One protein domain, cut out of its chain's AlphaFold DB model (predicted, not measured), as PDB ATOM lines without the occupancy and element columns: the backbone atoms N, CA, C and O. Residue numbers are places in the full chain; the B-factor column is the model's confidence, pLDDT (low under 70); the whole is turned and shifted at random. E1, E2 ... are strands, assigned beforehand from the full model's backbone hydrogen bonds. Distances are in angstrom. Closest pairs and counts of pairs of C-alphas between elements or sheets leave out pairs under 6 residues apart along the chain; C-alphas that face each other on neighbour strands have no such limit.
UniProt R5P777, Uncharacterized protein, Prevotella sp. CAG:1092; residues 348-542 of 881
ATOM      1  N   VAL A 348      -2.802  13.927 -41.492       86.75
ATOM      2  CA  VAL A 348      -3.255  15.137 -42.179       86.75
ATOM      3  C   VAL A 348      -2.586  16.301 -41.479       86.75
ATOM      4  O   VAL A 348      -2.674  16.389 -40.253       86.75
ATOM      5  N   PHE A 349      -1.945  17.170 -42.247       80.69
ATOM      6  CA  PHE A 349      -1.206  18.315 -41.732       80.69
ATOM      7  C   PHE A 349      -2.002  19.612 -41.924       80.69
ATOM      8  O   PHE A 349      -2.758  19.730 -42.889       80.69
ATOM      9  N   ASP A 350      -1.869  20.557 -40.992       75.25
ATOM     10  CA  ASP A 350      -2.290  21.947 -41.202       75.25
ATOM     11  C   ASP A 350      -1.200  22.769 -41.915       75.25
ATOM     12  O   ASP A 350      -0.114  22.271 -42.208       75.25
ATOM     13  N   GLU A 351      -1.492  24.042 -42.186       71.62
ATOM     14  CA  GLU A 351      -0.578  24.994 -42.840       71.62
ATOM     15  C   GLU A 351       0.712  25.245 -42.037       71.62
ATOM     16  O   GLU A 351       1.735  25.612 -42.606       71.62
ATOM     17  N   ASN A 352       0.691  25.000 -40.722       66.94
ATOM     18  CA  ASN A 352       1.860  25.088 -39.843       66.94
ATOM     19  C   ASN A 352       2.613  23.744 -39.750       66.94
ATOM     20  O   ASN A 352       3.569  23.591 -38.983       66.94
ATOM     21  N   GLY A 353       2.168  22.736 -40.504       71.06
ATOM     22  CA  GLY A 353       2.705  21.387 -40.519       71.06
ATOM     23  C   GLY A 353       2.363  20.559 -39.277       71.06
ATOM     24  O   GLY A 353       3.015  19.541 -39.054       71.06
ATOM     25  N   ASN A 354       1.416  20.952 -38.426       78.62
ATOM     26  CA  ASN A 354       0.991  20.120 -37.298       78.62
ATOM     27  C   ASN A 354       0.063  19.000 -37.778       78.62
ATOM     28  O   ASN A 354      -0.784  19.215 -38.643       78.62
ATOM     29  N   ILE A 355       0.164  17.808 -37.185       84.56
ATOM     30  CA  ILE A 355      -0.734  16.693 -37.511       84.56
ATOM     31  C   ILE A 355      -2.109  16.968 -36.893       84.56
ATOM     32  O   ILE A 355      -2.292  16.780 -35.700       84.56
ATOM     33  N   VAL A 356      -3.106  17.349 -37.688       89.56
ATOM     34  CA  VAL A 356      -4.486  17.604 -37.225       89.56
ATOM     35  C   VAL A 356      -5.368  16.360 -37.223       89.56
ATOM     36  O   VAL A 356      -6.384  16.304 -36.527       89.56
ATOM     37  N   ALA A 357      -4.986  15.323 -37.963       91.19
ATOM     38  CA  ALA A 357      -5.632  14.021 -37.882       91.19
ATOM     39  C   ALA A 357      -4.665  12.896 -38.231       91.19
ATOM     40  O   ALA A 357      -3.800  13.064 -39.075       91.19
ATOM     41  N   ARG A 358      -4.862  11.720 -37.639       91.88
ATOM     42  CA  ARG A 358      -4.280  10.456 -38.096       91.88
ATOM     43  C   ARG A 358      -5.425   9.543 -38.514       91.88
ATOM     44  O   ARG A 358      -6.194   9.067 -37.677       91.88
ATOM     45  N   ASN A 359      -5.565   9.338 -39.817       93.25
ATOM     46  CA  ASN A 359      -6.629   8.536 -40.403       93.25
ATOM     47  C   ASN A 359      -6.126   7.121 -40.686       93.25
ATOM     48  O   ASN A 359      -5.258   6.935 -41.532       93.25
ATOM     49  N   THR A 360      -6.702   6.120 -40.023       94.38
ATOM     50  CA  THR A 360      -6.355   4.712 -40.258       94.38
ATOM     51  C   THR A 360      -7.312   4.086 -41.265       94.38
ATOM     52  O   THR A 360      -8.534   4.184 -41.104       94.38
ATOM     53  N   TYR A 361      -6.773   3.400 -42.269       94.25
ATOM     54  CA  TYR A 361      -7.521   2.722 -43.322       94.25
ATOM     55  C   TYR A 361      -7.209   1.231 -43.307       94.25
ATOM     56  O   TYR A 361      -6.050   0.840 -43.345       94.25
ATOM     57  N   GLN A 362      -8.249   0.404 -43.287       94.69
ATOM     58  CA  GLN A 362      -8.119  -1.046 -43.355       94.69
ATOM     59  C   GLN A 362      -8.196  -1.497 -44.811       94.69
ATOM     60  O   GLN A 362      -9.053  -1.022 -45.560       94.69
ATOM     61  N   TRP A 363      -7.320  -2.417 -45.200       92.50
ATOM     62  CA  TRP A 363      -7.390  -3.108 -46.478       92.50
ATOM     63  C   TRP A 363      -8.399  -4.253 -46.396       92.50
ATOM     64  O   TRP A 363      -8.333  -5.094 -45.497       92.50
ATOM     65  N   GLY A 364      -9.356  -4.298 -47.321       89.88
ATOM     66  CA  GLY A 364     -10.364  -5.354 -47.320       89.88
ATOM     67  C   GLY A 364     -11.372  -5.254 -48.457       89.88
ATOM     68  O   GLY A 364     -11.359  -4.318 -49.252       89.88
ATOM     69  N   GLN A 365     -12.262  -6.243 -48.522       87.44
ATOM     70  CA  GLN A 365     -13.339  -6.325 -49.509       87.44
ATOM     71  C   GLN A 365     -14.508  -5.419 -49.107       87.44
ATOM     72  O   GLN A 365     -15.354  -5.810 -48.298       87.44
ATOM     73  N   TYR A 366     -14.570  -4.207 -49.658       84.00
ATOM     74  CA  TYR A 366     -15.598  -3.224 -49.282       84.00
ATOM     75  C   TYR A 366     -16.477  -2.756 -50.435       84.00
ATOM     76  O   TYR A 366     -17.635  -2.414 -50.200       84.00
ATOM     77  N   ASP A 367     -15.944  -2.739 -51.649       78.94
ATOM     78  CA  ASP A 367     -16.531  -2.043 -52.789       78.94
ATOM     79  C   ASP A 367     -17.031  -3.072 -53.805       78.94
ATOM     80  O   ASP A 367     -16.318  -3.457 -54.722       78.94
ATOM     81  N   PHE A 368     -18.214  -3.645 -53.555       81.00
ATOM     82  CA  PHE A 368     -18.722  -4.799 -54.321       81.00
ATOM     83  C   PHE A 368     -17.758  -5.999 -54.323       81.00
ATOM     84  O   PHE A 368     -17.595  -6.692 -55.322       81.00
ATOM     85  N   LEU A 369     -17.133  -6.240 -53.164       74.75
ATOM     86  CA  LEU A 369     -16.093  -7.250 -52.927       74.75
ATOM     87  C   LEU A 369     -14.739  -6.971 -53.592       74.75
ATOM     88  O   LEU A 369     -13.819  -7.776 -53.424       74.75
ATOM     89  N   ASP A 370     -14.567  -5.817 -54.242       80.44
ATOM     90  CA  ASP A 370     -13.235  -5.348 -54.597       80.44
ATOM     91  C   ASP A 370     -12.459  -4.970 -53.333       80.44
ATOM     92  O   ASP A 370     -12.972  -4.331 -52.400       80.44
ATOM     93  N   TYR A 371     -11.190  -5.373 -53.330       83.75
ATOM     94  CA  TYR A 371     -10.237  -4.962 -52.318       83.75
ATOM     95  C   TYR A 371      -9.888  -3.484 -52.492       83.75
ATOM     96  O   TYR A 371      -9.490  -3.045 -53.574       83.75
ATOM     97  N   THR A 372     -10.067  -2.724 -51.418       87.31
ATOM     98  CA  THR A 372      -9.735  -1.303 -51.344       87.31
ATOM     99  C   THR A 372      -9.474  -0.900 -49.894       87.31
ATOM    100  O   THR A 372      -9.809  -1.629 -48.954       87.31
ATOM    101  N   PHE A 373      -8.889   0.277 -49.699       90.56
ATOM    102  CA  PHE A 373      -8.743   0.875 -48.384       90.56
ATOM    103  C   PHE A 373     -10.052   1.523 -47.939       90.56
ATOM    104  O   PHE A 373     -10.622   2.359 -48.639       90.56
ATOM    105  N   LYS A 374     -10.505   1.195 -46.729       90.94
ATOM    106  CA  LYS A 374     -11.648   1.859 -46.095       90.94
ATOM    107  C   LYS A 374     -11.237   2.494 -44.783       90.94
ATOM    108  O   LYS A 374     -10.673   1.840 -43.909       90.94
ATOM    109  N   LYS A 375     -11.577   3.775 -44.635       92.81
ATOM    110  CA  LYS A 375     -11.342   4.524 -43.401       92.81
ATOM    111  C   LYS A 375     -12.038   3.830 -42.229       92.81
ATOM    112  O   LYS A 375     -13.234   3.538 -42.285       92.81
ATOM    113  N   THR A 376     -11.279   3.566 -41.177       90.94
ATOM    114  CA  THR A 376     -11.751   2.910 -39.954       90.94
ATOM    115  C   THR A 376     -12.248   3.950 -38.942       90.94
ATOM    116  O   THR A 376     -11.872   5.122 -39.016       90.94
ATOM    117  N   PRO A 377     -13.058   3.558 -37.944       85.94
ATOM    118  CA  PRO A 377     -13.427   4.452 -36.845       85.94
ATOM    119  C   PRO A 377     -12.263   4.768 -35.883       85.94
ATOM    120  O   PRO A 377     -12.421   5.630 -35.021       85.94
ATOM    121  N   ASN A 378     -11.104   4.113 -36.024       84.50
ATOM    122  CA  ASN A 378      -9.930   4.275 -35.157       84.50
ATOM    123  C   ASN A 378      -9.062   5.490 -35.530       84.50
ATOM    124  O   ASN A 378      -7.856   5.484 -35.309       84.50
ATOM    125  N   CYS A 379      -9.666   6.530 -36.103       89.75
ATOM    126  CA  CYS A 379      -8.961   7.765 -36.426       89.75
ATOM    127  C   CYS A 379      -8.770   8.624 -35.173       89.75
ATOM    128  O   CYS A 379      -9.631   8.643 -34.287       89.75
ATOM    129  N   VAL A 380      -7.670   9.370 -35.146       93.06
ATOM    130  CA  VAL A 380      -7.376  10.361 -34.109       93.06
ATOM    131  C   VAL A 380      -7.433  11.753 -34.725       93.06
ATOM    132  O   VAL A 380      -7.010  11.934 -35.863       93.06
ATOM    133  N   THR A 381      -7.968  12.730 -34.005       94.56
ATOM    134  CA  THR A 381      -7.942  14.145 -34.411       94.56
ATOM    135  C   THR A 381      -7.291  14.978 -33.330       94.56
ATOM    136  O   THR A 381      -7.549  14.718 -32.158       94.56
ATOM    137  N   TYR A 382      -6.540  15.998 -33.716       94.50
ATOM    138  CA  TYR A 382      -5.746  16.844 -32.835       94.50
ATOM    139  C   TYR A 382      -6.110  18.317 -33.046       94.50
ATOM    140  O   TYR A 382      -6.578  18.707 -34.117       94.50
ATOM    141  N   LYS A 383      -5.911  19.139 -32.016       94.12
ATOM    142  CA  LYS A 383      -6.037  20.598 -32.088       94.12
ATOM    143  C   LYS A 383      -4.904  21.253 -31.330       94.12
ATOM    144  O   LYS A 383      -4.557  20.793 -30.244       94.12
ATOM    145  N   TYR A 384      -4.423  22.365 -31.866       90.31
ATOM    146  CA  TYR A 384      -3.296  23.111 -31.329       90.31
ATOM    147  C   TYR A 384      -3.713  24.544 -30.974       90.31
ATOM    148  O   TYR A 384      -4.692  25.054 -31.522       90.31
ATOM    149  N   ASN A 385      -3.013  25.168 -30.026       84.62
ATOM    150  CA  ASN A 385      -3.122  26.609 -29.776       84.62
ATOM    151  C   ASN A 385      -2.200  27.411 -30.714       84.62
ATOM    152  O   ASN A 385      -1.447  26.837 -31.497       84.62
ATOM    153  N   GLU A 386      -2.236  28.742 -30.613       79.06
ATOM    154  CA  GLU A 386      -1.388  29.651 -31.405       79.06
ATOM    155  C   GLU A 386       0.119  29.433 -31.176       79.06
ATOM    156  O   GLU A 386       0.921  29.729 -32.054       79.06
ATOM    157  N   ALA A 387       0.506  28.865 -30.029       75.56
ATOM    158  CA  ALA A 387       1.887  28.502 -29.716       75.56
ATOM    159  C   ALA A 387       2.298  27.119 -30.272       75.56
ATOM    160  O   ALA A 387       3.385  26.637 -29.963       75.56
ATOM    161  N   GLY A 388       1.436  26.448 -31.049       80.06
ATOM    162  CA  GLY A 388       1.704  25.119 -31.614       80.06
ATOM    163  C   GLY A 388       1.617  23.968 -30.604       80.06
ATOM    164  O   GLY A 388       2.021  22.847 -30.904       80.06
ATOM    165  N   GLN A 389       1.084  24.203 -29.403       85.88
ATOM    166  CA  GLN A 389       0.943  23.179 -28.367       85.88
ATOM    167  C   GLN A 389      -0.376  22.421 -28.532       85.88
ATOM    168  O   GLN A 389      -1.420  23.030 -28.776       85.88
ATOM    169  N   LEU A 390      -0.350  21.095 -28.371       92.38
ATOM    170  CA  LEU A 390      -1.534  20.240 -28.479       92.38
ATOM    171  C   LEU A 390      -2.507  20.534 -27.333       92.38
ATOM    172  O   LEU A 390      -2.246  20.150 -26.207       92.38
ATOM    173  N   VAL A 391      -3.656  21.153 -27.602       95.88
ATOM    174  CA  VAL A 391      -4.664  21.473 -26.570       95.88
ATOM    175  C   VAL A 391      -5.757  20.422 -26.436       95.88
ATOM    176  O   VAL A 391      -6.414  20.338 -25.400       95.88
ATOM    177  N   SER A 392      -5.973  19.599 -27.463       96.38
ATOM    178  CA  SER A 392      -6.893  18.467 -27.360       96.38
ATOM    179  C   SER A 392      -6.631  17.409 -28.417       96.38
ATOM    180  O   SER A 392      -6.322  17.760 -29.557       96.38
ATOM    181  N   ASP A 393      -6.908  16.152 -28.088       96.31
ATOM    182  CA  ASP A 393      -7.072  15.091 -29.077       96.31
ATOM    183  C   ASP A 393      -8.372  14.302 -28.864       96.31
ATOM    184  O   ASP A 393      -9.028  14.366 -27.824       96.31
ATOM    185  N   THR A 394      -8.804  13.585 -29.895       94.19
ATOM    186  CA  THR A 394      -9.957  12.685 -29.828       94.19
ATOM    187  C   THR A 394      -9.607  11.356 -30.467       94.19
ATOM    188  O   THR A 394      -9.314  11.309 -31.657       94.19
ATOM    189  N   THR A 395      -9.735  10.273 -29.706       92.44
ATOM    190  CA  THR A 395      -9.549   8.889 -30.165       92.44
ATOM    191  C   THR A 395     -10.897   8.222 -30.480       92.44
ATOM    192  O   THR A 395     -11.947   8.874 -30.567       92.44
ATOM    193  N   SER A 396     -10.926   6.898 -30.657       87.38
ATOM    194  CA  SER A 396     -12.176   6.139 -30.817       87.38
ATOM    195  C   SER A 396     -13.026   6.093 -29.535       87.38
ATOM    196  O   SER A 396     -14.252   5.989 -29.624       87.38
ATOM    197  N   LEU A 397     -12.401   6.225 -28.359       89.44
ATOM    198  CA  LEU A 397     -13.045   6.051 -27.050       89.44
ATOM    199  C   LEU A 397     -13.032   7.313 -26.183       89.44
ATOM    200  O   LEU A 397     -13.993   7.563 -25.446       89.44
ATOM    201  N   TYR A 398     -11.973   8.111 -26.287       93.38
ATOM    202  CA  TYR A 398     -11.712   9.224 -25.383       93.38
ATOM    203  C   TYR A 398     -11.552  10.544 -26.126       93.38
ATOM    204  O   TYR A 398     -11.243  10.590 -27.315       93.38
ATOM    205  N   TYR A 399     -11.814  11.611 -25.390       94.50
ATOM    206  CA  TYR A 399     -11.487  12.983 -25.734       94.50
ATOM    207  C   TYR A 399     -10.555  13.501 -24.639       94.50
ATOM    208  O   TYR A 399     -10.905  13.369 -23.467       94.50
ATOM    209  N   HIS A 400      -9.401  14.042 -25.008       97.62
ATOM    210  CA  HIS A 400      -8.424  14.580 -24.068       97.62
ATOM    211  C   HIS A 400      -8.337  16.100 -24.203       97.62
ATOM    212  O   HIS A 400      -8.396  16.626 -25.315       97.62
ATOM    213  N   GLU A 401      -8.171  16.793 -23.081       97.88
ATOM    214  CA  GLU A 401      -7.811  18.213 -23.031       97.88
ATOM    215  C   GLU A 401      -6.492  18.385 -22.287       97.88
ATOM    216  O   GLU A 401      -6.286  17.801 -21.221       97.88
ATOM    217  N   TYR A 402      -5.641  19.236 -22.842       97.75
ATOM    218  CA  TYR A 402      -4.316  19.551 -22.337       97.75
ATOM    219  C   TYR A 402      -4.266  21.035 -21.984       97.75
ATOM    220  O   TYR A 402      -4.528  21.900 -22.823       97.75
ATOM    221  N   ILE A 403      -3.951  21.333 -20.728       96.50
ATOM    222  CA  ILE A 403      -3.875  22.696 -20.201       96.50
ATOM    223  C   ILE A 403      -2.430  22.960 -19.811       96.50
ATOM    224  O   ILE A 403      -1.856  22.182 -19.053       96.50
ATOM    225  N   TYR A 404      -1.860  24.060 -20.290       93.44
ATOM    226  CA  TYR A 404      -0.455  24.405 -20.086       93.44
ATOM    227  C   TYR A 404      -0.286  25.520 -19.050       93.44
ATOM    228  O   TYR A 404      -1.154  26.378 -18.889       93.44
ATOM    229  N   ASN A 405       0.837  25.490 -18.337       87.00
ATOM    230  CA  ASN A 405       1.310  26.596 -17.508       87.00
ATOM    231  C   ASN A 405       1.868  27.723 -18.401       87.00
ATOM    232  O   ASN A 405       2.197  27.490 -19.564       87.00
ATOM    233  N   GLU A 406       2.049  28.929 -17.851       81.62
ATOM    234  CA  GLU A 406       2.605  30.084 -18.590       81.62
ATOM    235  C   GLU A 406       4.006  29.817 -19.167       81.62
ATOM    236  O   GLU A 406       4.346  30.331 -20.226       81.62
ATOM    237  N   ASN A 407       4.801  28.968 -18.510       79.31
ATOM    238  CA  ASN A 407       6.126  28.553 -18.981       79.31
ATOM    239  C   ASN A 407       6.091  27.467 -20.081       79.31
ATOM    240  O   ASN A 407       7.130  26.913 -20.424       79.31
ATOM    241  N   GLY A 408       4.908  27.100 -20.582       83.56
ATOM    242  CA  GLY A 408       4.725  26.122 -21.654       83.56
ATOM    243  C   GLY A 408       4.717  24.647 -21.224       83.56
ATOM    244  O   GLY A 408       4.480  23.782 -22.065       83.56
ATOM    245  N   THR A 409       4.921  24.330 -19.941       87.75
ATOM    246  CA  THR A 409       4.822  22.947 -19.422       87.75
ATOM    247  C   THR A 409       3.363  22.490 -19.280       87.75
ATOM    248  O   THR A 409       2.475  23.307 -19.032       87.75
ATOM    249  N   LEU A 410       3.079  21.190 -19.433       94.44
ATOM    250  CA  LEU A 410       1.715  20.649 -19.333       94.44
ATOM    251  C   LEU A 410       1.234  20.647 -17.875       94.44
ATOM    252  O   LEU A 410       1.669  19.847 -17.064       94.44
ATOM    253  N   SER A 411       0.280  21.502 -17.532       93.81
ATOM    254  CA  SER A 411      -0.287  21.596 -16.184       93.81
ATOM    255  C   SER A 411      -1.253  20.450 -15.875       93.81
ATOM    256  O   SER A 411      -1.134  19.786 -14.844       93.81
ATOM    257  N   ILE A 412      -2.235  20.227 -16.758       97.38
ATOM    258  CA  ILE A 412      -3.345  19.294 -16.528       97.38
ATOM    259  C   ILE A 412      -3.661  18.519 -17.809       97.38
ATOM    260  O   ILE A 412      -3.782  19.113 -18.879       97.38
ATOM    261  N   LEU A 413      -3.864  17.208 -17.667       97.81
ATOM    262  CA  LEU A 413      -4.487  16.332 -18.657       97.81
ATOM    263  C   LEU A 413      -5.867  15.896 -18.156       97.81
ATOM    264  O   LEU A 413      -5.970  15.164 -17.172       97.81
ATOM    265  N   ASN A 414      -6.921  16.297 -18.859       97.81
ATOM    266  CA  ASN A 414      -8.279  15.821 -18.616       97.81
ATOM    267  C   ASN A 414      -8.671  14.772 -19.656       97.81
ATOM    268  O   ASN A 414      -8.614  15.029 -20.855       97.81
ATOM    269  N   THR A 415      -9.159  13.623 -19.200       96.94
ATOM    270  CA  THR A 415      -9.663  12.538 -20.044       96.94
ATOM    271  C   THR A 415     -11.173  12.436 -19.901       96.94
ATOM    272  O   THR A 415     -11.688  12.160 -18.818       96.94
ATOM    273  N   TYR A 416     -11.899  12.578 -21.003       95.62
ATOM    274  CA  TYR A 416     -13.352  12.468 -21.074       95.62
ATOM    275  C   TYR A 416     -13.765  11.253 -21.896       95.62
ATOM    276  O   TYR A 416     -13.154  10.909 -22.908       95.62
ATOM    277  N   ASN A 417     -14.880  10.630 -21.525       93.25
ATOM    278  CA  ASN A 417     -15.501   9.634 -22.389       93.25
ATOM    279  C   ASN A 417     -16.119  10.323 -23.621       93.25
ATOM    280  O   ASN A 417     -16.967  11.209 -23.490       93.25
ATOM    281  N   LYS A 418     -15.744   9.882 -24.826       89.06
ATOM    282  CA  LYS A 418     -16.135  10.537 -26.086       89.06
ATOM    283  C   LYS A 418     -17.648  10.619 -26.301       89.06
ATOM    284  O   LYS A 418     -18.114  11.617 -26.857       89.06
ATOM    285  N   TYR A 419     -18.394   9.593 -25.892       88.94
ATOM    286  CA  TYR A 419     -19.833   9.462 -26.154       88.94
ATOM    287  C   TYR A 419     -20.680  10.194 -25.116       88.94
ATOM    288  O   TYR A 419     -21.648  10.861 -25.463       88.94
ATOM    289  N   THR A 420     -20.310  10.087 -23.840       92.50
ATOM    290  CA  THR A 420     -21.071  10.693 -22.736       92.50
ATOM    291  C   THR A 420     -20.625  12.112 -22.400       92.50
ATOM    292  O   THR A 420     -21.346  12.805 -21.688       92.50
ATOM    293  N   LYS A 421     -19.445  12.533 -22.879       90.69
ATOM    294  CA  LYS A 421     -18.790  13.815 -22.564       90.69
ATOM    295  C   LYS A 421     -18.520  14.036 -21.072       90.69
ATOM    296  O   LYS A 421     -18.237  15.150 -20.652       90.69
ATOM    297  N   LYS A 422     -18.596  12.979 -20.258       93.25
ATOM    298  CA  LYS A 422     -18.291  13.047 -18.828       93.25
ATOM    299  C   LYS A 422     -16.786  12.940 -18.610       93.25
ATOM    300  O   LYS A 422     -16.148  12.071 -19.211       93.25
ATOM    301  N   LEU A 423     -16.257  13.800 -17.737       94.62
ATOM    302  CA  LEU A 423     -14.880  13.716 -17.255       94.62
ATOM    303  C   LEU A 423     -14.689  12.359 -16.575       94.62
ATOM    304  O   LEU A 423     -15.498  11.964 -15.735       94.62
ATOM    305  N   SER A 424     -13.663  11.627 -16.993       94.50
ATOM    306  CA  SER A 424     -13.296  10.323 -16.447       94.50
ATOM    307  C   SER A 424     -12.134  10.424 -15.471       94.50
ATOM    308  O   SER A 424     -12.137   9.705 -14.473       94.50
ATOM    309  N   GLN A 425     -11.140  11.252 -15.792       96.06
ATOM    310  CA  GLN A 425      -9.898  11.380 -15.041       96.06
ATOM    311  C   GLN A 425      -9.267  12.749 -15.321       96.06
ATOM    312  O   GLN A 425      -9.361  13.242 -16.441       96.06
ATOM    313  N   SER A 426      -8.628  13.333 -14.317       97.50
ATOM    314  CA  SER A 426      -7.820  14.548 -14.392       97.50
ATOM    315  C   SER A 426      -6.468  14.255 -13.757       97.50
ATOM    316  O   SER A 426      -6.413  13.822 -12.606       97.50
ATOM    317  N   ILE A 427      -5.381  14.508 -14.481       97.81
ATOM    318  CA  ILE A 427      -4.010  14.356 -13.987       97.81
ATOM    319  C   ILE A 427      -3.355  15.729 -13.959       97.81
ATOM    320  O   ILE A 427      -3.307  16.405 -14.982       97.81
ATOM    321  N   LYS A 428      -2.853  16.138 -12.795       97.75
ATOM    322  CA  LYS A 428      -2.132  17.398 -12.601       97.75
ATOM    323  C   LYS A 428      -0.648  17.128 -12.394       97.75
ATOM    324  O   LYS A 428      -0.308  16.337 -11.517       97.75
ATOM    325  N   TYR A 429       0.208  17.815 -13.140       97.19
ATOM    326  CA  TYR A 429       1.655  17.606 -13.137       97.19
ATOM    327  C   TYR A 429       2.404  18.700 -12.371       97.19
ATOM    328  O   TYR A 429       1.983  19.858 -12.327       97.19
ATOM    329  N   THR A 430       3.540  18.317 -11.792       95.31
ATOM    330  CA  THR A 430       4.504  19.206 -11.137       95.31
ATOM    331  C   THR A 430       5.886  18.959 -11.724       95.31
ATOM    332  O   THR A 430       6.262  17.810 -11.964       95.31
ATOM    333  N   TYR A 431       6.641  20.036 -11.923       92.75
ATOM    334  CA  TYR A 431       7.925  20.017 -12.616       92.75
ATOM    335  C   TYR A 431       9.071  20.497 -11.724       92.75
ATOM    336  O   TYR A 431       8.845  21.296 -10.812       92.75
ATOM    337  N   ASP A 432      10.286  20.029 -12.005       85.06
ATOM    338  CA  ASP A 432      11.518  20.647 -11.507       85.06
ATOM    339  C   ASP A 432      11.901  21.900 -12.325       85.06
ATOM    340  O   ASP A 432      11.247  22.263 -13.305       85.06
ATOM    341  N   GLU A 433      12.986  22.571 -11.928       79.44
ATOM    342  CA  GLU A 433      13.516  23.755 -12.625       79.44
ATOM    343  C   GLU A 433      14.035  23.450 -14.043       79.44
ATOM    344  O   GLU A 433      14.140  24.362 -14.859       79.44
ATOM    345  N   LYS A 434      14.336  22.182 -14.352       78.25
ATOM    346  CA  LYS A 434      14.797  21.725 -15.673       78.25
ATOM    347  C   LYS A 434      13.638  21.349 -16.605       78.25
ATOM    348  O   LYS A 434      13.873  21.025 -17.766       78.25
ATOM    349  N   GLY A 435      12.395  21.382 -16.119       82.38
ATOM    350  CA  GLY A 435      11.206  21.018 -16.886       82.38
ATOM    351  C   GLY A 435      10.893  19.516 -16.917       82.38
ATOM    352  O   GLY A 435      10.071  19.094 -17.733       82.38
ATOM    353  N   ASN A 436      11.485  18.704 -16.035       85.88
ATOM    354  CA  ASN A 436      11.124  17.292 -15.868       85.88
ATOM    355  C   ASN A 436       9.922  17.146 -14.932       85.88
ATOM    356  O   ASN A 436       9.815  17.864 -13.940       85.88
ATOM    357  N   VAL A 437       9.021  16.201 -15.217       93.25
ATOM    358  CA  VAL A 437       7.874  15.907 -14.340       93.25
ATOM    359  C   VAL A 437       8.370  15.141 -13.121       93.25
ATOM    360  O   VAL A 437       8.691  13.969 -13.245       93.25
ATOM    361  N   ILE A 438       8.368  15.749 -11.940       95.31
ATOM    362  CA  ILE A 438       8.820  15.088 -10.699       95.31
ATOM    363  C   ILE A 438       7.680  14.457  -9.901       95.31
ATOM    364  O   ILE A 438       7.898  13.571  -9.080       95.31
ATOM    365  N   SER A 439       6.445  14.910 -10.114       96.00
ATOM    366  CA  SER A 439       5.272  14.294  -9.500       96.00
ATOM    367  C   SER A 439       3.998  14.623 -10.257       96.00
ATOM    368  O   SER A 439       3.918  15.614 -10.991       96.00
ATOM    369  N   TYR A 440       2.973  13.802 -10.056       96.31
ATOM    370  CA  TYR A 440       1.638  14.098 -10.550       96.31
ATOM    371  C   TYR A 440       0.540  13.525  -9.648       96.31
ATOM    372  O   TYR A 440       0.731  12.545  -8.930       96.31
ATOM    373  N   VAL A 441      -0.630  14.156  -9.688       95.25
ATOM    374  CA  VAL A 441      -1.818  13.768  -8.921       95.25
ATOM    375  C   VAL A 441      -2.928  13.422  -9.898       95.25
ATOM    376  O   VAL A 441      -3.332  14.261 -10.699       95.25
ATOM    377  N   SER A 442      -3.417  12.189  -9.824       95.12
ATOM    378  CA  SER A 442      -4.535  11.688 -10.610       95.12
ATOM    379  C   SER A 442      -5.793  11.624  -9.753       95.12
ATOM    380  O   SER A 442      -5.823  10.933  -8.734       95.12
ATOM    381  N   ASP A 443      -6.848  12.293 -10.206       93.06
ATOM    382  CA  ASP A 443      -8.202  12.162  -9.677       93.06
ATOM    383  C   ASP A 443      -9.122  11.600 -10.763       93.06
ATOM    384  O   ASP A 443      -9.059  12.000 -11.924       93.06
ATOM    385  N   GLY A 444      -9.978  10.649 -10.412       90.06
ATOM    386  CA  GLY A 444     -10.832   9.972 -11.379       90.06
ATOM    387  C   GLY A 444     -12.083   9.388 -10.753       90.06
ATOM    388  O   GLY A 444     -12.242   9.335  -9.535       90.06
ATOM    389  N   ASN A 445     -12.996   8.928 -11.605       88.31
ATOM    390  CA  ASN A 445     -14.297   8.430 -11.151       88.31
ATOM    391  C   ASN A 445     -14.204   7.105 -10.376       88.31
ATOM    392  O   ASN A 445     -15.115   6.787  -9.612       88.31
ATOM    393  N   TYR A 446     -13.130   6.336 -10.576       85.62
ATOM    394  CA  TYR A 446     -12.908   5.046  -9.923       85.62
ATOM    395  C   TYR A 446     -11.691   5.089  -8.994       85.62
ATOM    396  O   TYR A 446     -10.697   5.741  -9.302       85.62
ATOM    397  N   ASP A 447     -11.716   4.326  -7.901       82.12
ATOM    398  CA  ASP A 447     -10.643   4.336  -6.890       82.12
ATOM    399  C   ASP A 447      -9.268   3.927  -7.443       82.12
ATOM    400  O   ASP A 447      -8.245   4.400  -6.958       82.12
ATOM    401  N   TYR A 448      -9.214   3.098  -8.493       82.81
ATOM    402  CA  TYR A 448      -7.949   2.741  -9.151       82.81
ATOM    403  C   TYR A 448      -7.336   3.902  -9.959       82.81
ATOM    404  O   TYR A 448      -6.148   3.862 -10.286       82.81
ATOM    405  N   GLN A 449      -8.135   4.930 -10.275       88.56
ATOM    406  CA  GLN A 449      -7.724   6.158 -10.963       88.56
ATOM    407  C   GLN A 449      -7.346   7.282  -9.988       88.56
ATOM    408  O   GLN A 449      -6.868   8.320 -10.433       88.56
ATOM    409  N   LYS A 450      -7.527   7.084  -8.676       90.31
ATOM    410  CA  LYS A 450      -7.162   8.055  -7.636       90.31
ATOM    411  C   LYS A 450      -5.814   7.701  -7.025       90.31
ATOM    412  O   LYS A 450      -5.716   6.797  -6.192       90.31
ATOM    413  N   TYR A 451      -4.763   8.375  -7.471       92.25
ATOM    414  CA  TYR A 451      -3.404   8.094  -7.020       92.25
ATOM    415  C   TYR A 451      -2.472   9.286  -7.224       92.25
ATOM    416  O   TYR A 451      -2.676  10.106  -8.115       92.25
ATOM    417  N   ASN A 452      -1.428   9.343  -6.408       94.06
ATOM    418  CA  ASN A 452      -0.310  10.267  -6.548       94.06
ATOM    419  C   ASN A 452       0.890   9.502  -7.101       94.06
ATOM    420  O   ASN A 452       0.984   8.293  -6.888       94.06
ATOM    421  N   ALA A 453       1.804  10.185  -7.773       95.69
ATOM    422  CA  ALA A 453       3.035   9.585  -8.255       95.69
ATOM    423  C   ALA A 453       4.226  10.521  -8.071       95.69
ATOM    424  O   ALA A 453       4.079  11.736  -8.206       95.69
ATOM    425  N   GLU A 454       5.384   9.932  -7.806       96.50
ATOM    426  CA  GLU A 454       6.698  10.577  -7.772       96.50
ATOM    427  C   GLU A 454       7.587   9.920  -8.833       96.50
ATOM    428  O   GLU A 454       7.441   8.724  -9.104       96.50
ATOM    429  N   ILE A 455       8.448  10.706  -9.481       97.44
ATOM    430  CA  ILE A 455       9.286  10.259 -10.598       97.44
ATOM    431  C   ILE A 455      10.725  10.713 -10.372       97.44
ATOM    432  O   ILE A 455      10.964  11.900 -10.144       97.44
ATOM    433  N   ASP A 456      11.661   9.782 -10.537       95.69
ATOM    434  CA  ASP A 456      13.096  10.045 -10.482       95.69
ATOM    435  C   ASP A 456      13.760   9.875 -11.851       95.69
ATOM    436  O   ASP A 456      13.358   9.045 -12.680       95.69
ATOM    437  N   TYR A 457      14.824  10.650 -12.056       93.81
ATOM    438  CA  TYR A 457      15.610  10.689 -13.285       93.81
ATOM    439  C   TYR A 457      17.100  10.487 -12.998       93.81
ATOM    440  O   TYR A 457      17.587  10.832 -11.919       93.81
ATOM    441  N   ASP A 458      17.832   9.953 -13.974       89.06
ATOM    442  CA  ASP A 458      19.295   9.953 -13.962       89.06
ATOM    443  C   ASP A 458      19.885  11.315 -14.392       89.06
ATOM    444  O   ASP A 458      19.170  12.275 -14.695       89.06
ATOM    445  N   GLU A 459      21.217  11.415 -14.419       85.12
ATOM    446  CA  GLU A 459      21.936  12.640 -14.809       85.12
ATOM    447  C   GLU A 459      21.699  13.049 -16.275       85.12
ATOM    448  O   GLU A 459      21.822  14.233 -16.600       85.12
ATOM    449  N   ASN A 460      21.309  12.103 -17.135       81.62
ATOM    450  CA  ASN A 460      21.006  12.324 -18.550       81.62
ATOM    451  C   ASN A 460      19.536  12.715 -18.782       81.62
ATOM    452  O   ASN A 460      19.136  12.971 -19.918       81.62
ATOM    453  N   GLY A 461      18.722  12.777 -17.722       84.00
ATOM    454  CA  GLY A 461      17.295  13.076 -17.814       84.00
ATOM    455  C   GLY A 461      16.447  11.884 -18.260       84.00
ATOM    456  O   GLY A 461      15.288  12.073 -18.641       84.00
ATOM    457  N   ASN A 462      16.973  10.656 -18.199       88.44
ATOM    458  CA  ASN A 462      16.163   9.462 -18.398       88.44
ATOM    459  C   ASN A 462      15.399   9.140 -17.124       88.44
ATOM    460  O   ASN A 462      15.949   9.160 -16.026       88.44
ATOM    461  N   LYS A 463      14.125   8.792 -17.276       93.75
ATOM    462  CA  LYS A 463      13.290   8.341 -16.167       93.75
ATOM    463  C   LYS A 463      13.794   6.990 -15.668       93.75
ATOM    464  O   LYS A 463      13.796   6.051 -16.450       93.75
ATOM    465  N   ILE A 464      14.156   6.872 -14.394       96.44
ATOM    466  CA  ILE A 464      14.680   5.624 -13.807       96.44
ATOM    467  C   ILE A 464      13.713   4.966 -12.826       96.44
ATOM    468  O   ILE A 464      13.730   3.743 -12.689       96.44
ATOM    469  N   GLU A 465      12.823   5.741 -12.204       97.50
ATOM    470  CA  GLU A 465      11.832   5.226 -11.259       97.50
ATOM    471  C   GLU A 465      10.524   6.028 -11.328       97.50
ATOM    472  O   GLU A 465      10.521   7.232 -11.573       97.50
ATOM    473  N   GLU A 466       9.393   5.351 -11.137       97.25
ATOM    474  CA  GLU A 466       8.099   5.965 -10.852       97.25
ATOM    475  C   GLU A 466       7.430   5.191  -9.730       97.25
ATOM    476  O   GLU A 466       7.160   3.991  -9.846       97.25
ATOM    477  N   TYR A 467       7.097   5.910  -8.670       95.81
ATOM    478  CA  TYR A 467       6.424   5.360  -7.515       95.81
ATOM    479  C   TYR A 467       5.005   5.909  -7.427       95.81
ATOM    480  O   TYR A 467       4.803   7.104  -7.235       95.81
ATOM    481  N   GLN A 468       4.001   5.033  -7.521       94.62
ATOM    482  CA  GLN A 468       2.593   5.399  -7.373       94.62
ATOM    483  C   GLN A 468       2.044   5.039  -5.989       94.62
ATOM    484  O   GLN A 468       2.226   3.929  -5.475       94.62
ATOM    485  N   TYR A 469       1.241   5.947  -5.443       92.00
ATOM    486  CA  TYR A 469       0.549   5.826  -4.167       92.00
ATOM    487  C   TYR A 469      -0.959   5.933  -4.362       92.00
ATOM    488  O   TYR A 469      -1.456   6.910  -4.916       92.00
ATOM    489  N   GLN A 470      -1.713   4.963  -3.860       88.75
ATOM    490  CA  GLN A 470      -3.158   5.077  -3.743       88.75
ATOM    491  C   GLN A 470      -3.508   5.983  -2.561       88.75
ATOM    492  O   GLN A 470      -2.978   5.808  -1.462       88.75
ATOM    493  N   VAL A 471      -4.427   6.922  -2.780       82.75
ATOM    494  CA  VAL A 471      -4.950   7.787  -1.717       82.75
ATOM    495  C   VAL A 471      -6.102   7.059  -1.030       82.75
ATOM    496  O   VAL A 471      -7.097   6.729  -1.673       82.75
ATOM    497  N   VAL A 472      -5.960   6.779   0.264       82.25
ATOM    498  CA  VAL A 472      -6.965   6.072   1.077       82.25
ATOM    499  C   VAL A 472      -7.281   6.859   2.344       82.25
ATOM    500  O   VAL A 472      -6.459   7.655   2.788       82.25
ATOM    501  N   ASP A 473      -8.448   6.638   2.947       82.19
ATOM    502  CA  ASP A 473      -8.765   7.218   4.257       82.19
ATOM    503  C   ASP A 473      -7.778   6.709   5.316       82.19
ATOM    504  O   ASP A 473      -7.477   5.513   5.373       82.19
ATOM    505  N   ASP A 474      -7.283   7.607   6.166       79.69
ATOM    506  CA  ASP A 474      -6.423   7.241   7.285       79.69
ATOM    507  C   ASP A 474      -7.274   6.558   8.374       79.69
ATOM    508  O   ASP A 474      -8.106   7.212   9.017       79.69
ATOM    509  N   PRO A 475      -7.075   5.251   8.634       78.31
ATOM    510  CA  PRO A 475      -7.850   4.528   9.638       78.31
ATOM    511  C   PRO A 475      -7.606   5.042  11.066       78.31
ATOM    512  O   PRO A 475      -8.408   4.765  11.957       78.31
ATOM    513  N   ASN A 476      -6.518   5.786  11.295       85.38
ATOM    514  CA  ASN A 476      -6.150   6.350  12.591       85.38
ATOM    515  C   ASN A 476      -6.580   7.819  12.752       85.38
ATOM    516  O   ASN A 476      -6.578   8.325  13.876       85.38
ATOM    517  N   MET A 477      -6.962   8.501  11.666       81.19
ATOM    518  CA  MET A 477      -7.402   9.902  11.671       81.19
ATOM    519  C   MET A 477      -8.651  10.098  10.794       81.19
ATOM    520  O   MET A 477      -8.537  10.444   9.618       81.19
ATOM    521  N   PRO A 478      -9.864   9.939  11.361       78.50
ATOM    522  CA  PRO A 478     -11.112  10.117  10.622       78.50
ATOM    523  C   PRO A 478     -11.191  11.489   9.937       78.50
ATOM    524  O   PRO A 478     -11.080  12.524  10.593       78.50
ATOM    525  N   GLY A 479     -11.406  11.491   8.619       76.38
ATOM    526  CA  GLY A 479     -11.454  12.702   7.788       76.38
ATOM    527  C   GLY A 479     -10.108  13.138   7.195       76.38
ATOM    528  O   GLY A 479     -10.067  14.165   6.524       76.38
ATOM    529  N   SER A 480      -9.030  12.381   7.426       79.50
ATOM    530  CA  SER A 480      -7.727  12.560   6.766       79.50
ATOM    531  C   SER A 480      -7.458  11.413   5.792       79.50
ATOM    532  O   SER A 480      -8.000  10.324   5.957       79.50
ATOM    533  N   THR A 481      -6.608  11.644   4.793       79.31
ATOM    534  CA  THR A 481      -6.161  10.617   3.841       79.31
ATOM    535  C   THR A 481      -4.685  10.298   4.039       79.31
ATOM    536  O   THR A 481      -3.898  11.189   4.355       79.31
ATOM    537  N   MET A 482      -4.295   9.055   3.782       82.81
ATOM    538  CA  MET A 482      -2.907   8.608   3.735       82.81
ATOM    539  C   MET A 482      -2.563   7.994   2.372       82.81
ATOM    540  O   MET A 482      -3.432   7.494   1.655       82.81
ATOM    541  N   ASN A 483      -1.274   8.003   2.033       84.25
ATOM    542  CA  ASN A 483      -0.742   7.333   0.851       84.25
ATOM    543  C   ASN A 483      -0.436   5.866   1.182       84.25
ATOM    544  O   ASN A 483       0.301   5.574   2.125       84.25
ATOM    545  N   LYS A 484      -0.971   4.940   0.386       86.56
ATOM    546  CA  LYS A 484      -0.620   3.515   0.412       86.56
ATOM    547  C   LYS A 484       0.111   3.160  -0.879       86.56
ATOM    548  O   LYS A 484      -0.377   3.485  -1.956       86.56
ATOM    549  N   SER A 485       1.246   2.471  -0.792       88.94
ATOM    550  CA  SER A 485       1.992   2.015  -1.971       88.94
ATOM    551  C   SER A 485       1.100   1.207  -2.914       88.94
ATOM    552  O   SER A 485       0.431   0.263  -2.488       88.94
ATOM    553  N   LYS A 486       1.071   1.604  -4.188       88.62
ATOM    554  CA  LYS A 486       0.227   1.002  -5.226       88.62
ATOM    555  C   LYS A 486       1.079   0.225  -6.220       88.62
ATOM    556  O   LYS A 486       0.851  -0.966  -6.427       88.62
ATOM    557  N   GLN A 487       2.061   0.895  -6.811       93.81
ATOM    558  CA  GLN A 487       2.863   0.369  -7.909       93.81
ATOM    559  C   GLN A 487       4.228   1.051  -7.916       93.81
ATOM    560  O   GLN A 487       4.320   2.232  -7.603       93.81
ATOM    561  N   LEU A 488       5.258   0.295  -8.275       95.81
ATOM    562  CA  LEU A 488       6.600   0.802  -8.528       95.81
ATOM    563  C   LEU A 488       7.006   0.362  -9.931       95.81
ATOM    564  O   LEU A 488       6.855  -0.806 -10.285       95.81
ATOM    565  N   GLU A 489       7.516   1.287 -10.721       97.56
ATOM    566  CA  GLU A 489       8.084   1.023 -12.034       97.56
ATOM    567  C   GLU A 489       9.536   1.487 -12.053       97.56
ATOM    568  O   GLU A 489       9.856   2.541 -11.516       97.56
ATOM    569  N   SER A 490      10.412   0.692 -12.664       97.44
ATOM    570  CA  SER A 490      11.844   0.971 -12.763       97.44
ATOM    571  C   SER A 490      12.335   0.775 -14.192       97.44
ATOM    572  O   SER A 490      11.972  -0.219 -14.834       97.44
ATOM    573  N   TRP A 491      13.214   1.662 -14.649       97.69
ATOM    574  CA  TRP A 491      13.860   1.610 -15.959       97.69
ATOM    575  C   TRP A 491      15.378   1.558 -15.784       97.69
ATOM    576  O   TRP A 491      15.947   2.270 -14.957       97.69
ATOM    577  N   LYS A 492      16.043   0.709 -16.565       95.50
ATOM    578  CA  LYS A 492      17.505   0.585 -16.593       95.50
ATOM    579  C   LYS A 492      18.017   0.845 -17.994       95.50
ATOM    580  O   LYS A 492      17.465   0.314 -18.959       95.50
ATOM    581  N   TYR A 493      19.105   1.599 -18.076       91.25
ATOM    582  CA  TYR A 493      19.719   2.015 -19.328       91.25
ATOM    583  C   TYR A 493      21.155   1.493 -19.427       91.25
ATOM    584  O   TYR A 493      21.850   1.378 -18.417       91.25
ATOM    585  N   VAL A 494      21.585   1.190 -20.648       85.94
ATOM    586  CA  VAL A 494      22.973   0.892 -21.025       85.94
ATOM    587  C   VAL A 494      23.300   1.826 -22.184       85.94
ATOM    588  O   VAL A 494      22.518   1.901 -23.126       85.94
ATOM    589  N   ASP A 495      24.379   2.603 -22.074       79.56
ATOM    590  CA  ASP A 495      24.774   3.608 -23.077       79.56
ATOM    591  C   ASP A 495      23.616   4.525 -23.511       79.56
ATOM    592  O   ASP A 495      23.362   4.762 -24.689       79.56
ATOM    593  N   ASN A 496      22.862   5.021 -22.522       81.88
ATOM    594  CA  ASN A 496      21.688   5.884 -22.708       81.88
ATOM    595  C   ASN A 496      20.502   5.235 -23.464       81.88
ATOM    596  O   ASN A 496      19.513   5.902 -23.761       81.88
ATOM    597  N   CYS A 497      20.559   3.929 -23.737       82.56
ATOM    598  CA  CYS A 497      19.497   3.154 -24.373       82.56
ATOM    599  C   CYS A 497      18.763   2.280 -23.346       82.56
ATOM    600  O   CYS A 497      19.381   1.680 -22.468       82.56
ATOM    601  N   LEU A 498      17.429   2.210 -23.431       89.31
ATOM    602  CA  LEU A 498      16.615   1.428 -22.496       89.31
ATOM    603  C   LEU A 498      16.903  -0.074 -22.660       89.31
ATOM    604  O   LEU A 498      16.675  -0.624 -23.732       89.31
ATOM    605  N   ALA A 499      17.358  -0.721 -21.586       91.88
ATOM    606  CA  ALA A 499      17.736  -2.136 -21.551       91.88
ATOM    607  C   ALA A 499      16.727  -3.001 -20.772       91.88
ATOM    608  O   ALA A 499      16.471  -4.152 -21.122       91.88
ATOM    609  N   GLU A 500      16.103  -2.458 -19.723       95.69
ATOM    610  CA  GLU A 500      15.068  -3.167 -18.961       95.69
ATOM    611  C   GLU A 500      14.015  -2.193 -18.436       95.69
ATOM    612  O   GLU A 500      14.338  -1.152 -17.868       95.69
ATOM    613  N   TYR A 501      12.751  -2.572 -18.585       97.19
ATOM    614  CA  TYR A 501      11.624  -1.992 -17.865       97.19
ATOM    615  C   TYR A 501      11.051  -3.053 -16.929       97.19
ATOM    616  O   TYR A 501      10.817  -4.187 -17.347       97.19
ATOM    617  N   GLN A 502      10.788  -2.704 -15.672       97.50
ATOM    618  CA  GLN A 502      10.191  -3.622 -14.708       97.50
ATOM    619  C   GLN A 502       9.127  -2.927 -13.864       97.50
ATOM    620  O   GLN A 502       9.337  -1.840 -13.336       97.50
ATOM    621  N   ARG A 503       7.991  -3.604 -13.695       96.94
ATOM    622  CA  ARG A 503       6.874  -3.186 -12.854       96.94
ATOM    623  C   ARG A 503       6.719  -4.122 -11.665       96.94
ATOM    624  O   ARG A 503       6.764  -5.349 -11.792       96.94
ATOM    625  N   PHE A 504       6.468  -3.522 -10.512       95.06
ATOM    626  CA  PHE A 504       6.200  -4.174  -9.246       95.06
ATOM    627  C   PHE A 504       4.829  -3.746  -8.730       95.06
ATOM    628  O   PHE A 504       4.463  -2.569  -8.769       95.06
ATOM    629  N   ARG A 505       4.091  -4.708  -8.187       91.69
ATOM    630  CA  ARG A 505       2.870  -4.465  -7.416       91.69
ATOM    631  C   ARG A 505       3.167  -4.617  -5.931       91.69
ATOM    632  O   ARG A 505       4.061  -5.370  -5.555       91.69
ATOM    633  N   TYR A 506       2.386  -3.961  -5.087       89.62
ATOM    634  CA  TYR A 506       2.492  -4.142  -3.641       89.62
ATOM    635  C   TYR A 506       1.526  -5.224  -3.148       89.62
ATOM    636  O   TYR A 506       0.360  -5.255  -3.545       89.62
ATOM    637  N   ASP A 507       2.018  -6.144  -2.315       83.44
ATOM    638  CA  ASP A 507       1.177  -7.136  -1.640       83.44
ATOM    639  C   ASP A 507       0.418  -6.526  -0.441       83.44
ATOM    640  O   ASP A 507       0.636  -5.380  -0.042       83.44
ATOM    641  N   ASP A 508      -0.467  -7.310   0.181       79.50
ATOM    642  CA  ASP A 508      -1.240  -6.867   1.353       79.50
ATOM    643  C   ASP A 508      -0.370  -6.530   2.579       79.50
ATOM    644  O   ASP A 508      -0.855  -5.925   3.537       79.50
ATOM    645  N   LYS A 509       0.911  -6.919   2.568       81.75
ATOM    646  CA  LYS A 509       1.894  -6.632   3.619       81.75
ATOM    647  C   LYS A 509       2.759  -5.410   3.293       81.75
ATOM    648  O   LYS A 509       3.604  -5.055   4.109       81.75
ATOM    649  N   GLY A 510       2.553  -4.776   2.138       81.00
ATOM    650  CA  GLY A 510       3.327  -3.623   1.688       81.00
ATOM    651  C   GLY A 510       4.706  -3.971   1.124       81.00
ATOM    652  O   GLY A 510       5.544  -3.081   1.013       81.00
ATOM    653  N   ASN A 511       4.961  -5.227   0.744       87.38
ATOM    654  CA  ASN A 511       6.191  -5.599   0.043       87.38
ATOM    655  C   ASN A 511       6.016  -5.430  -1.467       87.38
ATOM    656  O   ASN A 511       4.985  -5.819  -2.020       87.38
ATOM    657  N   ALA A 512       7.046  -4.910  -2.135       89.44
ATOM    658  CA  ALA A 512       7.106  -4.890  -3.590       89.44
ATOM    659  C   ALA A 512       7.311  -6.318  -4.120       89.44
ATOM    660  O   ALA A 512       8.271  -6.999  -3.758       89.44
ATOM    661  N   VAL A 513       6.409  -6.763  -4.989       90.75
ATOM    662  CA  VAL A 513       6.447  -8.064  -5.659       90.75
ATOM    663  C   VAL A 513       6.546  -7.810  -7.162       90.75
ATOM    664  O   VAL A 513       5.744  -7.030  -7.684       90.75
ATOM    665  N   PRO A 514       7.498  -8.440  -7.877       93.31
ATOM    666  CA  PRO A 514       7.560  -8.331  -9.328       93.31
ATOM    667  C   PRO A 514       6.223  -8.712  -9.967       93.31
ATOM    668  O   PRO A 514       5.560  -9.649  -9.524       93.31
ATOM    669  N   ASP A 515       5.828  -7.975 -10.998       93.69
ATOM    670  CA  ASP A 515       4.571  -8.191 -11.716       93.69
ATOM    671  C   ASP A 515       4.839  -8.447 -13.198       93.69
ATOM    672  O   ASP A 515       4.434  -9.468 -13.756       93.69
ATOM    673  N   PHE A 516       5.603  -7.553 -13.819       95.88
ATOM    674  CA  PHE A 516       5.861  -7.557 -15.251       95.88
ATOM    675  C   PHE A 516       7.261  -7.017 -15.537       95.88
ATOM    676  O   PHE A 516       7.758  -6.169 -14.796       95.88
ATOM    677  N   LYS A 517       7.895  -7.487 -16.609       95.69
ATOM    678  CA  LYS A 517       9.096  -6.854 -17.149       95.69
ATOM    679  C   LYS A 517       9.164  -6.968 -18.664       95.69
ATOM    680  O   LYS A 517       8.700  -7.959 -19.224       95.69
ATOM    681  N   THR A 518       9.837  -6.006 -19.275       95.81
ATOM    682  CA  THR A 518      10.287  -6.045 -20.664       95.81
ATOM    683  C   THR A 518      11.805  -5.968 -20.666       95.81
ATOM    684  O   THR A 518      12.380  -5.045 -20.086       95.81
ATOM    685  N   VAL A 519      12.458  -6.935 -21.307       94.75
ATOM    686  CA  VAL A 519      13.909  -6.909 -21.535       94.75
ATOM    687  C   VAL A 519      14.161  -6.511 -22.984       94.75
ATOM    688  O   VAL A 519      13.556  -7.098 -23.884       94.75
ATOM    689  N   TYR A 520      15.033  -5.526 -23.185       92.56
ATOM    690  CA  TYR A 520      15.475  -5.045 -24.489       92.56
ATOM    691  C   TYR A 520      16.880  -5.586 -24.756       92.56
ATOM    692  O   TYR A 520      17.865  -5.098 -24.208       92.56
ATOM    693  N   GLU A 521      16.958  -6.645 -25.556       90.06
ATOM    694  CA  GLU A 521      18.207  -7.317 -25.910       90.06
ATOM    695  C   GLU A 521      18.647  -6.843 -27.302       90.06
ATOM    696  O   GLU A 521      17.904  -7.074 -28.262       90.06
ATOM    697  N   PRO A 522      19.810  -6.189 -27.446       85.25
ATOM    698  CA  PRO A 522      20.307  -5.806 -28.760       85.25
ATOM    699  C   PRO A 522      20.614  -7.058 -29.594       85.25
ATOM    700  O   PRO A 522      21.060  -8.080 -29.068       85.25
ATOM    701  N   VAL A 523      20.306  -7.009 -30.892       82.06
ATOM    702  CA  VAL A 523      20.520  -8.133 -31.822       82.06
ATOM    703  C   VAL A 523      22.015  -8.398 -31.997       82.06
ATOM    704  O   VAL A 523      22.433  -9.556 -32.021       82.06
ATOM    705  N   VAL A 524      22.800  -7.324 -32.084       76.69
ATOM    706  CA  VAL A 524      24.265  -7.325 -32.053       76.69
ATOM    707  C   VAL A 524      24.692  -6.664 -30.749       76.69
ATOM    708  O   VAL A 524      24.178  -5.608 -30.396       76.69
ATOM    709  N   GLU A 525      25.596  -7.289 -29.996       75.69
ATOM    710  CA  GLU A 525      26.023  -6.771 -28.692       75.69
ATOM    711  C   GLU A 525      26.542  -5.327 -28.810       75.69
ATOM    712  O   GLU A 525      27.392  -5.032 -29.644       75.69
ATOM    713  N   GLY A 526      26.001  -4.423 -27.987       69.69
ATOM    714  CA  GLY A 526      26.332  -2.994 -28.007       69.69
ATOM    715  C   GLY A 526      25.508  -2.141 -28.981       69.69
ATOM    716  O   GLY A 526      25.402  -0.937 -28.763       69.69
ATOM    717  N   ASP A 527      24.853  -2.730 -29.989       75.12
ATOM    718  CA  ASP A 527      24.016  -1.985 -30.939       75.12
ATOM    719  C   ASP A 527      22.537  -1.985 -30.532       75.12
ATOM    720  O   ASP A 527      21.768  -2.910 -30.802       75.12
ATOM    721  N   TYR A 528      22.109  -0.894 -29.903       78.69
ATOM    722  CA  TYR A 528      20.718  -0.708 -29.505       78.69
ATOM    723  C   TYR A 528      19.824  -0.147 -30.619       78.69
ATOM    724  O   TYR A 528      18.638   0.077 -30.370       78.69
ATOM    725  N   ASN A 529      20.311   0.075 -31.843       81.44
ATOM    726  CA  ASN A 529      19.442   0.434 -32.970       81.44
ATOM    727  C   ASN A 529      18.603  -0.740 -33.463       81.44
ATOM    728  O   ASN A 529      17.574  -0.517 -34.092       81.44
ATOM    729  N   ASP A 530      18.941  -1.971 -33.096       83.12
ATOM    730  CA  ASP A 530      18.122  -3.131 -33.407       83.12
ATOM    731  C   ASP A 530      17.986  -4.036 -32.185       83.12
ATOM    732  O   ASP A 530      18.942  -4.668 -31.744       83.12
ATOM    733  N   VAL A 531      16.788  -4.073 -31.598       89.06
ATOM    734  CA  VAL A 531      16.563  -4.680 -30.277       89.06
ATOM    735  C   VAL A 531      15.367  -5.619 -30.274       89.06
ATOM    736  O   VAL A 531      14.276  -5.278 -30.737       89.06
ATOM    737  N   TYR A 532      15.533  -6.795 -29.676       90.31
ATOM    738  CA  TYR A 532      14.424  -7.636 -29.252       90.31
ATOM    739  C   TYR A 532      13.831  -7.100 -27.953       90.31
ATOM    740  O   TYR A 532      14.535  -6.951 -26.965       90.31
ATOM    741  N   ALA A 533      12.521  -6.884 -27.924       93.44
ATOM    742  CA  ALA A 533      11.767  -6.598 -26.714       93.44
ATOM    743  C   ALA A 533      10.943  -7.822 -26.319       93.44
ATOM    744  O   ALA A 533      10.042  -8.248 -27.056       93.44
ATOM    745  N   ARG A 534      11.267  -8.389 -25.157       92.06
ATOM    746  CA  ARG A 534      10.644  -9.604 -24.630       92.06
ATOM    747  C   ARG A 534       9.914  -9.315 -23.336       92.06
ATOM    748  O   ARG A 534      10.531  -9.024 -22.311       92.06
ATOM    749  N   ASP A 535       8.602  -9.471 -23.400       93.00
ATOM    750  CA  ASP A 535       7.717  -9.298 -22.263       93.00
ATOM    751  C   ASP A 535       7.658 -10.577 -21.424       93.00
ATOM    752  O   ASP A 535       7.717 -11.707 -21.924       93.00
ATOM    753  N   SER A 536       7.595 -10.408 -20.109       93.00
ATOM    754  CA  SER A 536       7.476 -11.499 -19.151       93.00
ATOM    755  C   SER A 536       6.599 -11.091 -17.978       93.00
ATOM    756  O   SER A 536       6.793 -10.038 -17.374       93.00
ATOM    757  N   SER A 537       5.678 -11.971 -17.598       93.31
ATOM    758  CA  SER A 537       4.861 -11.823 -16.392       93.31
ATOM    759  C   SER A 537       5.424 -12.671 -15.256       93.31
ATOM    760  O   SER A 537       5.932 -13.777 -15.476       93.31
ATOM    761  N   TYR A 538       5.336 -12.175 -14.027       92.19
ATOM    762  CA  TYR A 538       5.796 -12.910 -12.857       92.19
ATOM    763  C   TYR A 538       4.678 -13.784 -12.288       92.19
ATOM    764  O   TYR A 538       3.614 -13.302 -11.902       92.19
ATOM    765  N   PHE A 539       4.922 -15.090 -12.210       88.19
ATOM    766  CA  PHE A 539       4.026 -16.026 -11.543       88.19
ATOM    767  C   PHE A 539       4.585 -16.375 -10.170       88.19
ATOM    768  O   PHE A 539       5.668 -16.954 -10.078       88.19
ATOM    769  N   ASP A 540       3.813 -16.091  -9.122       83.38
ATOM    770  CA  ASP A 540       4.113 -16.507  -7.755       83.38
ATOM    771  C   ASP A 540       2.853 -17.022  -7.053       83.38
ATOM    772  O   ASP A 540       1.839 -16.328  -6.959       83.38
ATOM    773  N   ASN A 541       2.912 -18.259  -6.562       82.69
ATOM    774  CA  ASN A 541       1.835 -18.897  -5.798       82.69
ATOM    775  C   ASN A 541       2.252 -19.266  -4.363       82.69
ATOM    776  O   ASN A 541       1.604 -20.102  -3.726       82.69
ATOM    777  N   GLY A 542       3.363 -18.703  -3.873       77.56
ATOM    778  CA  GLY A 542       3.923 -18.979  -2.548       77.56
ATOM    779  C   GLY A 542       4.659 -20.319  -2.424       77.56
ATOM    780  O   GLY A 542       5.155 -20.644  -1.346       77.56
TER     781      GLY A 542
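This is residues 348 to 542 of the 881 residues of an uncharacterized protein of Prevotella sp. CAG:1092 (UniProt R5P777). A single long sheet of fourteen strands is curled like part of a barrel into an open trough, its two edges, E2 and E14, far apart and no helix packed on either face. The chain zigzags across it from E3 to E14, while at the other end the small hairpin of E1 and E2 bends away. The printed part has 195 residues with fourteen named strands, E1 to E14 along the chain, and no named helix: the class is all strand. The sheet's order is E2, E1, then E3 to E14 in turn, all antiparallel. The whole is loose, with a radius of gyration of the C-alphas of 21.2 A and spans of 66 by 49 by 39 A.

E1, residues 355 to 367, begins at C-alpha 355 (-0.734, 16.693, -37.511) and measures 28.9 A. E2 is residues 370 to 375, E3 380 to 384, E4 390 to 394, E5 398 to 404, E6 410 to 417, E7 423 to 431, E8 437 to 444 and E9 451 to 457. E10, residues 463 to 473, measures 30.1 A, and E11, residues 481 to 494, 39.5 A. E12 is residues 497 to 506, 27.8 A, and E13 residues 512 to 524, 33.3 A. E14, residues 527 to 540, measures 33.8 A and ends at C-alpha 540 (4.113, -16.507, -7.755).

E2 is an edge strand and forms a hairpin with E1; N 374 and O 362 are 2.9 A apart. E1 bends by 90 degrees at residue 364, and its pairing is staggered: residues 361 to 367 pair with E2, residues 357 to 358 with E3. N 358 and O 380 are 2.8 A apart, whereas E2 and E3 are apart. Residues 348 to 349 pair, antiparallel, with residues 355 to 357 of E1. E3 to E14 form a meander, each strand the antiparallel neighbour of the one before. In the hairpin of E7 and E8, at 162 degrees, N 426 and O 443 are 2.8 A apart. In that of E10 and E11, at 168 degrees, N 468 and O 487 are 2.8 A apart. E13 bends by 59 degrees at residue 515 and E14, the other edge strand, by 89 degrees at residue 530; between them N 521 and O 532 are 2.8 A apart. E1 and E14 are apart.

The C-alphas of Phe 368 and Asn 476, the two farthest apart, are 69.0 A apart. The sheet is twisted, its C-alphas up to 16.6 A off its best plane. The printed part has no cut and no long link. The mean pLDDT of the printed part is 88.9; residues 352 and 526 are under 70.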